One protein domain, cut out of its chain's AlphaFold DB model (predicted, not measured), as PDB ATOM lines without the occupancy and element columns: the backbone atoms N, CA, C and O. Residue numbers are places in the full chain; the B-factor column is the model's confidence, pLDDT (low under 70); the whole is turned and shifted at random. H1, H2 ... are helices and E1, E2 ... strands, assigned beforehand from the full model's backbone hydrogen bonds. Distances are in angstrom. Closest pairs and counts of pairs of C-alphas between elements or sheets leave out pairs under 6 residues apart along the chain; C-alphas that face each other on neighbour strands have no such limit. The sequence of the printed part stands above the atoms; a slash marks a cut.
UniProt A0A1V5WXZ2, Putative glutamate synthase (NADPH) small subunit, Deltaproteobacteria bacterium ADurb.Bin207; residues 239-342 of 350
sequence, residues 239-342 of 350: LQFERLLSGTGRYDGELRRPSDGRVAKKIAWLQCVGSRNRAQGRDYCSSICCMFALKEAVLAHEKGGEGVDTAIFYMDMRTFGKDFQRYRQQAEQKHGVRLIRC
ATOM      1  N   LEU A 239     113.994 157.007 130.415       94.44
ATOM      2  CA  LEU A 239     113.123 156.906 129.242       94.44
ATOM      3  C   LEU A 239     111.634 156.848 129.613       94.44
ATOM      4  O   LEU A 239     110.813 157.416 128.902       94.44
ATOM      5  N   GLN A 240     111.259 156.211 130.726       94.94
ATOM      6  CA  GLN A 240     109.889 156.311 131.241       94.94
ATOM      7  C   GLN A 240     109.544 157.753 131.620       94.94
ATOM      8  O   GLN A 240     108.451 158.205 131.297       94.94
ATOM      9  N   PHE A 241     110.467 158.493 132.238       95.50
ATOM     10  CA  PHE A 241     110.276 159.908 132.543       95.50
ATOM     11  C   PHE A 241     110.028 160.746 131.275       95.50
ATOM     12  O   PHE A 241     109.070 161.516 131.236       95.50
ATOM     13  N   GLU A 242     110.800 160.532 130.204       93.88
ATOM     14  CA  GLU A 242     110.544 161.154 128.894       93.88
ATOM     15  C   GLU A 242     109.126 160.864 128.394       93.88
ATOM     16  O   GLU A 242     108.433 161.764 127.925       93.88
ATOM     17  N   ARG A 243     108.666 159.612 128.531       93.62
ATOM     18  CA  ARG A 243     107.308 159.219 128.138       93.62
ATOM     19  C   ARG A 243     106.228 159.783 129.059       93.62
ATOM     20  O   ARG A 243     105.139 160.050 128.571       93.62
ATOM     21  N   LEU A 244     106.493 159.997 130.347       93.31
ATOM     22  CA  LEU A 244     105.560 160.669 131.262       93.31
ATOM     23  C   LEU A 244     105.365 162.138 130.881       93.31
ATOM     24  O   LEU A 244     104.239 162.624 130.875       93.31
ATOM     25  N   LEU A 245     106.460 162.818 130.540       90.75
ATOM     26  CA  LEU A 245     106.478 164.237 130.189       90.75
ATOM     27  C   LEU A 245     106.104 164.511 128.722       90.75
ATOM     28  O   LEU A 245     106.006 165.673 128.305       90.75
ATOM     29  N   SER A 246     105.934 163.453 127.927       89.38
ATOM     30  CA  SER A 246     105.612 163.563 126.510       89.38
ATOM     31  C   SER A 246     104.154 163.937 126.292       89.38
ATOM     32  O   SER A 246     103.261 163.392 126.941       89.38
ATOM     33  N   GLY A 247     103.900 164.799 125.304       86.06
ATOM     34  CA  GLY A 247     102.536 165.126 124.862       86.06
ATOM     35  C   GLY A 247     101.788 163.943 124.232       86.06
ATOM     36  O   GLY A 247     100.575 163.978 124.101       86.06
ATOM     37  N   THR A 248     102.507 162.882 123.856       85.50
ATOM     38  CA  THR A 248     101.937 161.601 123.386       85.50
ATOM     39  C   THR A 248     102.051 160.497 124.444       85.50
ATOM     40  O   THR A 248     101.961 159.300 124.148       85.50
ATOM     41  N   GLY A 249     102.366 160.907 125.670       88.00
ATOM     42  CA  GLY A 249     102.532 160.073 126.844       88.00
ATOM     43  C   GLY A 249     101.235 159.847 127.609       88.00
ATOM     44  O   GLY A 249     100.156 160.240 127.186       88.00
ATOM     45  N   ARG A 250     101.352 159.235 128.790       90.50
ATOM     46  CA  ARG A 250     100.207 158.897 129.653       90.50
ATOM     47  C   ARG A 250      99.415 160.113 130.154       90.50
ATOM     48  O   ARG A 250      98.229 159.977 130.435       90.50
ATOM     49  N   TYR A 251     100.091 161.239 130.358       90.38
ATOM     50  CA  TYR A 251      99.544 162.421 131.031       90.38
ATOM     51  C   TYR A 251      99.515 163.655 130.125       90.38
ATOM     52  O   TYR A 251      99.531 164.770 130.633       90.38
ATOM     53  N   ASP A 252      99.532 163.469 128.799       87.88
ATOM     54  CA  ASP A 252      99.448 164.555 127.808       87.88
ATOM     55  C   ASP A 252     100.460 165.696 128.045       87.88
ATOM     56  O   ASP A 252     100.210 166.870 127.776       87.88
ATOM     57  N   GLY A 253     101.645 165.344 128.553       87.19
ATOM     58  CA  GLY A 253     102.728 166.275 128.859       87.19
ATOM     59  C   GLY A 253     102.730 166.853 130.277       87.19
ATOM     60  O   GLY A 253     103.646 167.610 130.607       87.19
ATOM     61  N   GLU A 254     101.766 166.492 131.126       90.25
ATOM     62  CA  GLU A 254     101.718 166.919 132.523       90.25
ATOM     63  C   GLU A 254     102.609 166.060 133.431       90.25
ATOM     64  O   GLU A 254     102.546 164.828 133.457       90.25
ATOM     65  N   LEU A 255     103.413 166.726 134.260       91.44
ATOM     66  CA  LEU A 255     104.353 166.076 135.167       91.44
ATOM     67  C   LEU A 255     103.641 165.481 136.398       91.44
ATOM     68  O   LEU A 255     103.506 166.125 137.443       91.44
ATOM     69  N   ARG A 256     103.186 164.231 136.271       93.19
ATOM     70  CA  ARG A 256     102.430 163.503 137.303       93.19
ATOM     71  C   ARG A 256     103.111 162.213 137.747       93.19
ATOM     72  O   ARG A 256     103.830 161.567 136.989       93.19
ATOM     73  N   ARG A 257     102.841 161.827 138.994       93.62
ATOM     74  CA  ARG A 257     103.315 160.579 139.597       93.62
ATOM     75  C   ARG A 257     102.523 159.373 139.080       93.62
ATOM     76  O   ARG A 257     101.292 159.423 139.114       93.62
ATOM     77  N   PRO A 258     103.184 158.280 138.662       92.94
ATOM     78  CA  PRO A 258     102.495 157.061 138.243       92.94
ATOM     79  C   PRO A 258     101.619 156.421 139.326       92.94
ATOM     80  O   PRO A 258     100.607 155.808 138.985       92.94
ATOM     81  N   SER A 259     101.992 156.546 140.605       92.75
ATOM     82  CA  SER A 259     101.283 155.905 141.719       92.75
ATOM     83  C   SER A 259      99.879 156.464 141.960       92.75
ATOM     84  O   SER A 259      98.943 155.693 142.165       92.75
ATOM     85  N   ASP A 260      99.723 157.791 141.939       92.94
ATOM     86  CA  ASP A 260      98.493 158.469 142.364       92.94
ATOM     87  C   ASP A 260      98.009 159.580 141.423       92.94
ATOM     88  O   ASP A 260      96.986 160.215 141.684       92.94
ATOM     89  N   GLY A 261      98.730 159.838 140.331       92.88
ATOM     90  CA  GLY A 261      98.376 160.850 139.338       92.88
ATOM     91  C   GLY A 261      98.484 162.294 139.834       92.88
ATOM     92  O   GLY A 261      98.056 163.203 139.117       92.88
ATOM     93  N   ARG A 262      99.034 162.538 141.032       92.94
ATOM     94  CA  ARG A 262      99.264 163.899 141.537       92.94
ATOM     95  C   ARG A 262     100.478 164.522 140.860       92.94
ATOM     96  O   ARG A 262     101.383 163.822 140.410       92.94
ATOM     97  N   VAL A 263     100.507 165.851 140.823       92.44
ATOM     98  CA  VAL A 263     101.639 166.620 140.285       92.44
ATOM     99  C   VAL A 263     102.909 166.306 141.076       92.44
ATOM    100  O   VAL A 263     102.914 166.388 142.308       92.44
ATOM    101  N   ALA A 264     103.994 165.962 140.382       93.19
ATOM    102  CA  ALA A 264     105.281 165.726 141.024       93.19
ATOM    103  C   ALA A 264     105.970 167.067 141.330       93.19
ATOM    104  O   ALA A 264     106.176 167.889 140.441       93.19
ATOM    105  N   LYS A 265     106.317 167.291 142.603       93.88
ATOM    106  CA  LYS A 265     106.941 168.544 143.074       93.88
ATOM    107  C   LYS A 265     108.396 168.402 143.506       93.88
ATOM    108  O   LYS A 265     109.110 169.392 143.543       93.88
ATOM    109  N   LYS A 266     108.847 167.195 143.842       95.31
ATOM    110  CA  LYS A 266     110.237 166.922 144.221       95.31
ATOM    111  C   LYS A 266     110.712 165.713 143.445       95.31
ATOM    112  O   LYS A 266     110.104 164.652 143.564       95.31
ATOM    113  N   ILE A 267     111.752 165.888 142.639       96.38
ATOM    114  CA  ILE A 267     112.217 164.860 141.709       96.38
ATOM    115  C   ILE A 267     113.729 164.715 141.841       96.38
ATOM    116  O   ILE A 267     114.469 165.702 141.871       96.38
ATOM    117  N   ALA A 268     114.175 163.465 141.939       96.12
ATOM    118  CA  ALA A 268     115.576 163.104 142.060       96.12
ATOM    119  C   ALA A 268     116.010 162.234 140.875       96.12
ATOM    120  O   ALA A 268     115.405 161.198 140.611       96.12
ATOM    121  N   TRP A 269     117.097 162.619 140.210       97.06
ATOM    122  CA  TRP A 269     117.763 161.813 139.191       97.06
ATOM    123  C   TRP A 269     118.981 161.134 139.788       97.06
ATOM    124  O   TRP A 269     119.855 161.789 140.360       97.06
ATOM    125  N   LEU A 270     119.070 159.821 139.608       95.50
ATOM    126  CA  LEU A 270     120.144 159.003 140.154       95.50
ATOM    127  C   LEU A 270     121.083 158.604 139.019       95.50
ATOM    128  O   LEU A 270     120.707 157.872 138.106       95.50
ATOM    129  N   GLN A 271     122.303 159.139 139.028       96.06
ATOM    130  CA  GLN A 271     123.258 158.884 137.956       96.06
ATOM    131  C   GLN A 271     123.961 157.539 138.111       96.06
ATOM    132  O   GLN A 271     124.145 157.024 139.210       96.06
ATOM    133  N   CYS A 272     124.467 157.042 136.981       93.88
ATOM    134  CA  CYS A 272     125.280 155.825 136.891       93.88
ATOM    135  C   CYS A 272     124.554 154.529 137.301       93.88
ATOM    136  O   CYS A 272     125.217 153.539 137.589       93.88
ATOM    137  N   VAL A 273     123.222 154.498 137.279       92.19
ATOM    138  CA  VAL A 273     122.456 153.248 137.431       92.19
ATOM    139  C   VAL A 273     122.787 152.319 136.259       92.19
ATOM    140  O   VAL A 273     122.690 152.733 135.101       92.19
ATOM    141  N   GLY A 274     123.257 151.100 136.545       90.38
ATOM    142  CA  GLY A 274     123.709 150.156 135.517       90.38
ATOM    143  C   GLY A 274     124.969 150.587 134.757       90.38
ATOM    144  O   GLY A 274     125.208 150.149 133.631       90.38
ATOM    145  N   SER A 275     125.782 151.487 135.313       92.81
ATOM    146  CA  SER A 275     127.037 151.952 134.709       92.81
ATOM    147  C   SER A 275     128.068 152.271 135.781       92.81
ATOM    148  O   SER A 275     127.728 152.619 136.905       92.81
ATOM    149  N   ARG A 276     129.358 152.205 135.444       92.88
ATOM    150  CA  ARG A 276     130.456 152.450 136.399       92.88
ATOM    151  C   ARG A 276     130.262 151.624 137.684       92.88
ATOM    152  O   ARG A 276     130.451 152.113 138.802       92.88
ATOM    153  N   ASN A 277     129.818 150.379 137.515       88.62
ATOM    154  CA  ASN A 277     129.535 149.431 138.583       88.62
ATOM    155  C   ASN A 277     130.356 148.156 138.356       88.62
ATOM    156  O   ASN A 277     129.929 147.233 137.664       88.62
ATOM    157  N   ARG A 278     131.560 148.121 138.936       89.44
ATOM    158  CA  ARG A 278     132.491 146.990 138.796       89.44
ATOM    159  C   ARG A 278     131.941 145.702 139.412       89.44
ATOM    160  O   ARG A 278     132.192 144.636 138.866       89.44
ATOM    161  N   ALA A 279     131.151 145.802 140.485       85.44
ATOM    162  CA  ALA A 279     130.534 144.644 141.135       85.44
ATOM    163  C   ALA A 279     129.532 143.917 140.221       85.44
ATOM    164  O   ALA A 279     129.360 142.711 140.340       85.44
ATOM    165  N   GLN A 280     128.924 144.634 139.270       84.44
ATOM    166  CA  GLN A 280     128.024 144.075 138.253       84.44
ATOM    167  C   GLN A 280     128.725 143.809 136.904       84.44
ATOM    168  O   GLN A 280     128.057 143.573 135.902       84.44
ATOM    169  N   GLY A 281     130.060 143.913 136.828       89.31
ATOM    170  CA  GLY A 281     130.799 143.764 135.566       89.31
ATOM    171  C   GLY A 281     130.566 144.901 134.559       89.31
ATOM    172  O   GLY A 281     130.813 144.739 133.368       89.31
ATOM    173  N   ARG A 282     130.087 146.067 135.015       89.00
ATOM    174  CA  ARG A 282     129.736 147.225 134.174       89.00
ATOM    175  C   ARG A 282     130.720 148.371 134.373       89.00
ATOM    176  O   ARG A 282     130.345 149.469 134.797       89.00
ATOM    177  N   ASP A 283     131.995 148.115 134.090       94.56
ATOM    178  CA  ASP A 283     133.083 149.097 134.225       94.56
ATOM    179  C   ASP A 283     133.205 150.020 133.002       94.56
ATOM    180  O   ASP A 283     134.247 150.160 132.371       94.56
ATOM    181  N   TYR A 284     132.088 150.634 132.627       95.12
ATOM    182  CA  TYR A 284     132.015 151.602 131.542       95.12
ATOM    183  C   TYR A 284     131.091 152.754 131.921       95.12
ATOM    184  O   TYR A 284     130.239 152.655 132.807       95.12
ATOM    185  N   CYS A 285     131.258 153.881 131.242       96.12
ATOM    186  CA  CYS A 285     130.336 155.000 131.334       96.12
ATOM    187  C   CYS A 285     129.400 154.981 130.129       96.12
ATOM    188  O   CYS A 285     129.879 154.985 129.000       96.12
ATOM    189  N   SER A 286     128.089 155.077 130.364       95.69
ATOM    190  CA  SER A 286     127.085 155.192 129.293       95.69
ATOM    191  C   SER A 286     127.143 156.510 128.507       95.69
ATOM    192  O   SER A 286     126.343 156.712 127.603       95.69
ATOM    193  N   SER A 287     128.090 157.404 128.822       94.06
ATOM    194  CA  SER A 287     128.455 158.652 128.122       94.06
ATOM    195  C   SER A 287     127.400 159.767 128.063       94.06
ATOM    196  O   SER A 287     127.762 160.937 128.106       94.06
ATOM    197  N   ILE A 288     126.111 159.423 128.036       94.25
ATOM    198  CA  ILE A 288     125.004 160.334 127.733       94.25
ATOM    199  C   ILE A 288     124.139 160.680 128.955       94.25
ATOM    200  O   ILE A 288     123.451 161.701 128.960       94.25
ATOM    201  N   CYS A 289     124.204 159.872 130.019       96.31
ATOM    202  CA  CYS A 289     123.281 159.958 131.156       96.31
ATOM    203  C   CYS A 289     123.335 161.256 131.952       96.31
ATOM    204  O   CYS A 289     122.290 161.785 132.328       96.31
ATOM    205  N   CYS A 290     124.522 161.837 132.111       97.94
ATOM    206  CA  CYS A 290     124.643 163.143 132.749       97.94
ATOM    207  C   CYS A 290     123.891 164.234 131.970       97.94
ATOM    208  O   CYS A 290     123.314 165.125 132.584       97.94
ATOM    209  N   MET A 291     123.891 164.162 130.635       97.50
ATOM    210  CA  MET A 291     123.267 165.178 129.788       97.50
ATOM    211  C   MET A 291     121.757 165.011 129.691       97.50
ATOM    212  O   MET A 291     121.048 166.005 129.834       97.50
ATOM    213  N   PHE A 292     121.246 163.786 129.506       95.88
ATOM    214  CA  PHE A 292     119.792 163.606 129.511       95.88
ATOM    215  C   PHE A 292     119.190 163.935 130.877       95.88
ATOM    216  O   PHE A 292     118.109 164.496 130.917       95.88
ATOM    217  N   ALA A 293     119.897 163.691 131.987       97.88
ATOM    218  CA  ALA A 293     119.360 164.004 133.308       97.88
ATOM    219  C   ALA A 293     119.338 165.508 133.588       97.88
ATOM    220  O   ALA A 293     118.389 165.998 134.190       97.88
ATOM    221  N   LEU A 294     120.348 166.254 133.120       97.50
ATOM    222  CA  LEU A 294     120.299 167.719 133.130       97.50
ATOM    223  C   LEU A 294     119.101 168.221 132.324       97.50
ATOM    224  O   LEU A 294     118.354 169.063 132.809       97.50
ATOM    225  N   LYS A 295     118.898 167.662 131.129       96.38
ATOM    226  CA  LYS A 295     117.776 168.007 130.257       96.38
ATOM    227  C   LYS A 295     116.428 167.723 130.905       96.38
ATOM    228  O   LYS A 295     115.577 168.596 130.976       96.38
ATOM    229  N   GLU A 296     116.241 166.513 131.408       96.50
ATOM    230  CA  GLU A 296     115.024 166.104 132.102       96.50
ATOM    231  C   GLU A 296     114.748 166.978 133.329       96.50
ATOM    232  O   GLU A 296     113.604 167.370 133.541       96.50
ATOM    233  N   ALA A 297     115.780 167.347 134.097       96.75
ATOM    234  CA  ALA A 297     115.641 168.240 135.244       96.75
ATOM    235  C   ALA A 297     115.238 169.669 134.845       96.75
ATOM    236  O   ALA A 297     114.391 170.267 135.508       96.75
ATOM    237  N   VAL A 298     115.798 170.209 133.758       94.62
ATOM    238  CA  VAL A 298     115.383 171.509 133.204       94.62
ATOM    239  C   VAL A 298     113.930 171.444 132.733       94.62
ATOM    240  O   VAL A 298     113.112 172.255 133.161       94.62
ATOM    241  N   LEU A 299     113.568 170.426 131.948       92.56
ATOM    242  CA  LEU A 299     112.204 170.255 131.438       92.56
ATOM    243  C   LEU A 299     111.180 170.045 132.559       92.56
ATOM    244  O   LEU A 299     110.059 170.541 132.467       92.56
ATOM    245  N   ALA A 300     111.546 169.328 133.623       94.06
ATOM    246  CA  ALA A 300     110.701 169.157 134.799       94.06
ATOM    247  C   ALA A 300     110.403 170.497 135.481       94.06
ATOM    248  O   ALA A 300     109.268 170.738 135.889       94.06
ATOM    249  N   HIS A 301     111.410 171.366 135.582       90.19
ATOM    250  CA  HIS A 301     111.260 172.703 136.142       90.19
ATOM    251  C   HIS A 301     110.380 173.593 135.251       90.19
ATOM    252  O   HIS A 301     109.465 174.243 135.748       90.19
ATOM    253  N   GLU A 302     110.596 173.574 133.933       88.12
ATOM    254  CA  GLU A 302     109.824 174.383 132.979       88.12
ATOM    255  C   GLU A 302     108.357 173.947 132.869       88.12
ATOM    256  O   GLU A 302     107.457 174.784 132.866       88.12
ATOM    257  N   LYS A 303     108.096 172.636 132.792       85.50
ATOM    258  CA  LYS A 303     106.742 172.096 132.584       85.50
ATOM    259  C   LYS A 303     105.968 171.839 133.875       85.50
ATOM    260  O   LYS A 303     104.742 171.827 133.855       85.50
ATOM    261  N   GLY A 304     106.648 171.593 134.993       82.81
ATOM    262  CA  GLY A 304     105.998 171.246 136.260       82.81
ATOM    263  C   GLY A 304     105.489 172.447 137.078       82.81
ATOM    264  O   GLY A 304     104.833 172.264 138.114       82.81
ATOM    265  N   GLY A 305     105.750 173.667 136.597       79.06
ATOM    266  CA  GLY A 305     105.292 174.924 137.184       79.06
ATOM    267  C   GLY A 305     106.009 175.295 138.485       79.06
ATOM    268  O   GLY A 305     107.002 174.684 138.883       79.06
ATOM    269  N   GLU A 306     105.489 176.307 139.182       80.88
ATOM    270  CA  GLU A 306     106.113 176.805 140.410       80.88
ATOM    271  C   GLU A 306     106.214 175.725 141.505       80.88
ATOM    272  O   GLU A 306     105.321 174.887 141.708       80.88
ATOM    273  N   GLY A 307     107.336 175.755 142.229       85.31
ATOM    274  CA  GLY A 307     107.601 174.878 143.369       85.31
ATOM    275  C   GLY A 307     108.122 173.481 143.023       85.31
ATOM    276  O   GLY A 307     108.146 172.630 143.913       85.31
ATOM    277  N   VAL A 308     108.523 173.219 141.773       93.62
ATOM    278  CA  VAL A 308     109.224 171.976 141.414       93.62
ATOM    279  C   VAL A 308     110.703 172.067 141.783       93.62
ATOM    280  O   VAL A 308     111.438 172.912 141.275       93.62
ATOM    281  N   ASP A 309     111.132 171.163 142.658       95.25
ATOM    282  CA  ASP A 309     112.513 170.996 143.106       95.25
ATOM    283  C   ASP A 309     113.156 169.797 142.399       95.25
ATOM    284  O   ASP A 309     112.653 168.667 142.471       95.25
ATOM    285  N   THR A 310     114.274 170.052 141.720       96.81
ATOM    286  CA  THR A 310     115.008 169.067 140.928       96.81
ATOM    287  C   THR A 310     116.416 168.866 141.482       96.81
ATOM    288  O   THR A 310     117.185 169.810 141.675       96.81
ATOM    289  N   ALA A 311     116.772 167.607 141.741       97.75
ATOM    290  CA  ALA A 311     118.087 167.238 142.253       97.75
ATOM    291  C   ALA A 311     118.708 166.092 141.456       97.75
ATOM    292  O   ALA A 311     118.087 165.054 141.252       97.75
ATOM    293  N   ILE A 312     119.967 166.244 141.056       98.38
ATOM    294  CA  ILE A 312     120.740 165.208 140.374       98.38
ATOM    295  C   ILE A 312     121.824 164.705 141.326       98.38
ATOM    296  O   ILE A 312     122.720 165.454 141.714       98.38
ATOM    297  N   PHE A 313     121.756 163.422 141.671       98.06
ATOM    298  CA  PHE A 313     122.747 162.726 142.484       98.06
ATOM    299  C   PHE A 313     123.774 162.055 141.576       98.06
ATOM    300  O   PHE A 313     123.427 161.192 140.769       98.06
ATOM    301  N   TYR A 314     125.036 162.471 141.677       97.50
ATOM    302  CA  TYR A 314     126.077 162.084 140.726       97.50
ATOM    303  C   TYR A 314     127.443 161.817 141.366       97.50
ATOM    304  O   TYR A 314     127.739 162.278 142.463       97.50
ATOM    305  N   MET A 315     128.319 161.102 140.649       96.56
ATOM    306  CA  MET A 315     129.743 160.975 141.010       96.56
ATOM    307  C   MET A 315     130.586 162.065 140.338       96.56
ATOM    308  O   MET A 315     131.210 162.885 141.009       96.56
ATOM    309  N   ASP A 316     130.542 162.088 139.001       97.31
ATOM    310  CA  ASP A 316     131.159 163.105 138.150       97.31
ATOM    311  C   ASP A 316     130.173 163.480 137.039       97.31
ATOM    312  O   ASP A 316     129.668 162.591 136.348       97.31
ATOM    313  N   MET A 317     129.900 164.774 136.860       97.19
ATOM    314  CA  MET A 317     129.105 165.251 135.727       97.19
ATOM    315  C   MET A 317     129.982 165.281 134.479       97.19
ATOM    316  O   MET A 317     130.928 166.062 134.398       97.19
ATOM    317  N   ARG A 318     129.670 164.422 133.505       97.06
ATOM    318  CA  ARG A 318     130.428 164.288 132.256       97.06
ATOM    319  C   ARG A 318     129.769 165.083 131.130       97.06
ATOM    320  O   ARG A 318     128.983 164.552 130.357       97.06
ATOM    321  N   THR A 319     130.111 166.363 131.051       96.62
ATOM    322  CA  THR A 319     129.545 167.371 130.136       96.62
ATOM    323  C   THR A 319     130.547 167.754 129.034       96.62
ATOM    324  O   THR A 319     130.844 168.925 128.817       96.62
ATOM    325  N   PHE A 320     131.114 166.751 128.353       93.56
ATOM    326  CA  PHE A 320     132.312 166.883 127.500       93.56
ATOM    327  C   PHE A 320     132.053 167.285 126.031       93.56
ATOM    328  O   PHE A 320     132.991 167.331 125.238       93.56
ATOM    329  N   GLY A 321     130.805 167.557 125.642       90.81
ATOM    330  CA  GLY A 321     130.450 168.001 124.289       90.81
ATOM    331  C   GLY A 321     130.511 169.521 124.111       90.81
ATOM    332  O   GLY A 321     130.525 170.282 125.085       90.81
ATOM    333  N   LYS A 322     130.488 169.980 122.852       92.69
ATOM    334  CA  LYS A 322     130.346 171.409 122.538       92.69
ATOM    335  C   LYS A 322     129.077 171.940 123.207       92.69
ATOM    336  O   LYS A 322     128.013 171.350 123.071       92.69
ATOM    337  N   ASP A 323     129.219 173.032 123.949       94.19
ATOM    338  CA  ASP A 323     128.153 173.688 124.714       94.19
ATOM    339  C   ASP A 323     127.560 172.886 125.890       94.19
ATOM    340  O   ASP A 323     126.727 173.420 126.616       94.19
ATOM    341  N   PHE A 324     128.016 171.660 126.172       96.56
ATOM    342  CA  PHE A 324     127.442 170.831 127.245       96.56
ATOM    343  C   PHE A 324     127.759 171.391 128.632       96.56
ATOM    344  O   PHE A 324     126.906 171.402 129.518       96.56
ATOM    345  N   GLN A 325     128.970 171.916 128.821       96.69
ATOM    346  CA  GLN A 325     129.323 172.596 130.065       96.69
ATOM    347  C   GLN A 325     128.511 173.882 130.264       96.69
ATOM    348  O   GLN A 325     128.088 174.174 131.380       96.69
ATOM    349  N   ARG A 326     128.245 174.623 129.182       96.31
ATOM    350  CA  ARG A 326     127.381 175.809 129.215       96.31
ATOM    351  C   ARG A 326     125.938 175.428 129.550       96.31
ATOM    352  O   ARG A 326     125.316 176.102 130.361       96.31
ATOM    353  N   TYR A 327     125.438 174.334 128.978       96.94
ATOM    354  CA  TYR A 327     124.114 173.794 129.284       96.94
ATOM    355  C   TYR A 327     123.973 173.457 130.771       96.94
ATOM    356  O   TYR A 327     123.041 173.905 131.429       96.94
ATOM    357  N   ARG A 328     124.965 172.759 131.338       96.94
ATOM    358  CA  ARG A 328     125.027 172.492 132.779       96.94
ATOM    359  C   ARG A 328     124.990 173.780 133.608       96.94
ATOM    360  O   ARG A 328     124.211 173.865 134.550       96.94
ATOM    361  N   GLN A 329     125.814 174.771 133.267       96.94
ATOM    362  CA  GLN A 329     125.837 176.050 133.987       96.94
ATOM    363  C   GLN A 329     124.470 176.739 133.954       96.94
ATOM    364  O   GLN A 329     124.032 177.271 134.968       96.94
ATOM    365  N   GLN A 330     123.777 176.698 132.815       95.75
ATOM    366  CA  GLN A 330     122.429 177.248 132.683       95.75
ATOM    367  C   GLN A 330     121.405 176.467 133.513       95.75
ATOM    368  O   GLN A 330     120.596 177.095 134.189       95.75
ATOM    369  N   ALA A 331     121.477 175.134 133.532       95.81
ATOM    370  CA  ALA A 331     120.623 174.303 134.381       95.81
ATOM    371  C   ALA A 331     120.759 174.677 135.870       95.81
ATOM    372  O   ALA A 331     119.752 174.857 136.552       95.81
ATOM    373  N   GLU A 332     121.987 174.873 136.363       96.38
ATOM    374  CA  GLU A 332     122.249 175.285 137.753       96.38
ATOM    375  C   GLU A 332     121.803 176.737 138.021       96.38
ATOM    376  O   GLU A 332     121.109 177.007 138.998       96.38
ATOM    377  N   GLN A 333     122.183 177.684 137.156       95.88
ATOM    378  CA  GLN A 333     122.031 179.124 137.416       95.88
ATOM    379  C   GLN A 333     120.642 179.677 137.086       95.88
ATOM    380  O   GLN A 333     120.183 180.595 137.761       95.88
ATOM    381  N   LYS A 334     119.996 179.173 136.029       92.44
ATOM    382  CA  LYS A 334     118.703 179.687 135.549       92.44
ATOM    383  C   LYS A 334     117.523 178.866 136.048       92.44
ATOM    384  O   LYS A 334     116.503 179.443 136.391       92.44
ATOM    385  N   HIS A 335     117.674 177.542 136.082       91.19
ATOM    386  CA  HIS A 335     116.592 176.615 136.434       91.19
ATOM    387  C   HIS A 335     116.736 176.046 137.854       91.19
ATOM    388  O   HIS A 335     115.905 175.257 138.290       91.19
ATOM    389  N   GLY A 336     117.794 176.425 138.583       93.44
ATOM    390  CA  GLY A 336     117.996 176.026 139.975       93.44
ATOM    391  C   GLY A 336     118.222 174.525 140.180       93.44
ATOM    392  O   GLY A 336     118.013 174.034 141.289       93.44
ATOM    393  N   VAL A 337     118.640 173.786 139.143       96.75
ATOM    394  CA  VAL A 337     118.875 172.338 139.238       96.75
ATOM    395  C   VAL A 337     119.998 172.066 140.238       96.75
ATOM    396  O   VAL A 337     121.136 172.504 140.054       96.75
ATOM    397  N   ARG A 338     119.704 171.305 141.296       97.81
ATOM    398  CA  ARG A 338     120.674 171.012 142.357       97.81
ATOM    399  C   ARG A 338     121.552 169.831 141.973       97.81
ATOM    400  O   ARG A 338     121.067 168.716 141.800       97.81
ATOM    401  N   LEU A 339     122.861 170.044 141.908       98.12
ATOM    402  CA  LEU A 339     123.826 168.975 141.661       98.12
ATOM    403  C   LEU A 339     124.441 168.503 142.982       98.12
ATOM    404  O   LEU A 339     125.241 169.203 143.597       98.12
ATOM    405  N   ILE A 340     124.110 167.281 143.396       98.19
ATOM    406  CA  ILE A 340     124.571 166.686 144.654       98.19
ATOM    407  C   ILE A 340     125.580 165.589 144.342       98.19
ATOM    408  O   ILE A 340     125.247 164.557 143.757       98.19
ATOM    409  N   ARG A 341     126.832 165.792 144.755       97.81
ATOM    410  CA  ARG A 341     127.892 164.808 144.532       97.81
ATOM    411  C   ARG A 341     127.765 163.647 145.522       97.81
ATOM    412  O   ARG A 341     128.325 163.686 146.612       97.81
ATOM    413  N   CYS A 342     127.006 162.630 145.140       94.69
ATOM    414  CA  CYS A 342     126.755 161.417 145.901       94.69
ATOM    415  C   CYS A 342     126.305 160.296 144.952       94.69
ATOM    416  O   CYS A 342     125.466 160.517 144.077       94.69
TER     417      CYS A 342
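What this domain is: This is residues 239 to 342 of the 350 residues of the protein "Putative glutamate synthase (NADPH) small subunit" of Deltaproteobacteria bacterium ADurb.Bin207 (UniProt A0A1V5WXZ2). A small sheet of three parallel strands has helix H2 running along one face and its other face bare. H3 packs beside H2 on one side, short H1 is near H2 on the other, and two long links, residues 245 to 265 and 271 to 288, loop out at opposite ends. The printed part has 104 residues, in the order H1, E1, H2, E2, H3, E3, and the sheet's order is E1, E2, E3. The class is mixed, helices and strands, with 47 residues in named elements, under half; the whole is compact, with a radius of gyration of the C-alphas of 14.3 A and spans of 37 by 31 by 24 A.

How they stand to each other: Look first at inner strand E2, residues 309 to 314, between edge strands E1, residues 266 to 270, and E3, residues 338 to 341. N 269 and O 311 are 2.8 A apart, and N 340 and O 312 are 2.8 A apart, within hydrogen-bond range. H2, residues 289 to 303, is on the sheet at a height of 9.4 A and runs along the strands, at 1 degree to E2 on the local plane; their closest C-alphas, of Ala 297 and Thr 310, are 5.8 A apart. E1, H2, E2 form a strand-helix-strand unit, two parallel neighbour strands with a helix between, with a right-handed crossover. H3, residues 324 to 334, makes the second such unit with E2 and E3, also right-handed, and only grazes the sheet with residues 328 to 332. H3 and H2 touch, closest at the C-alphas of Val 298 and Ala 331, 6.1 A, the same way at a shallow tilt of 32 degrees, only just short of steep. H1, residues 239 to 244, is close to H2 but not clearly touching: the closest C-alphas, of Glu 242 and Glu 296, are 7.4 A apart. In H1, H2 and H3 every O i to N i+4 pair is within hydrogen-bond range.

Where its parts are: Find C-alpha 289 at (123.281, 159.958, 131.156); from there H2 runs 20.6 A. E2 spans 16.4 A, H3 15.0 A and E1 13.3 A. E3 ends at C-alpha 341, at (127.892, 164.808, 144.532).

The domain as a whole: The C-alphas of Gly 281 and Glu 306, the two farthest apart, are 41.5 A apart. The printed part has no cut; the links H1 to E1 and E1 to H2 are long. The mean pLDDT of the printed part is 93.4, and no printed residue is under 70.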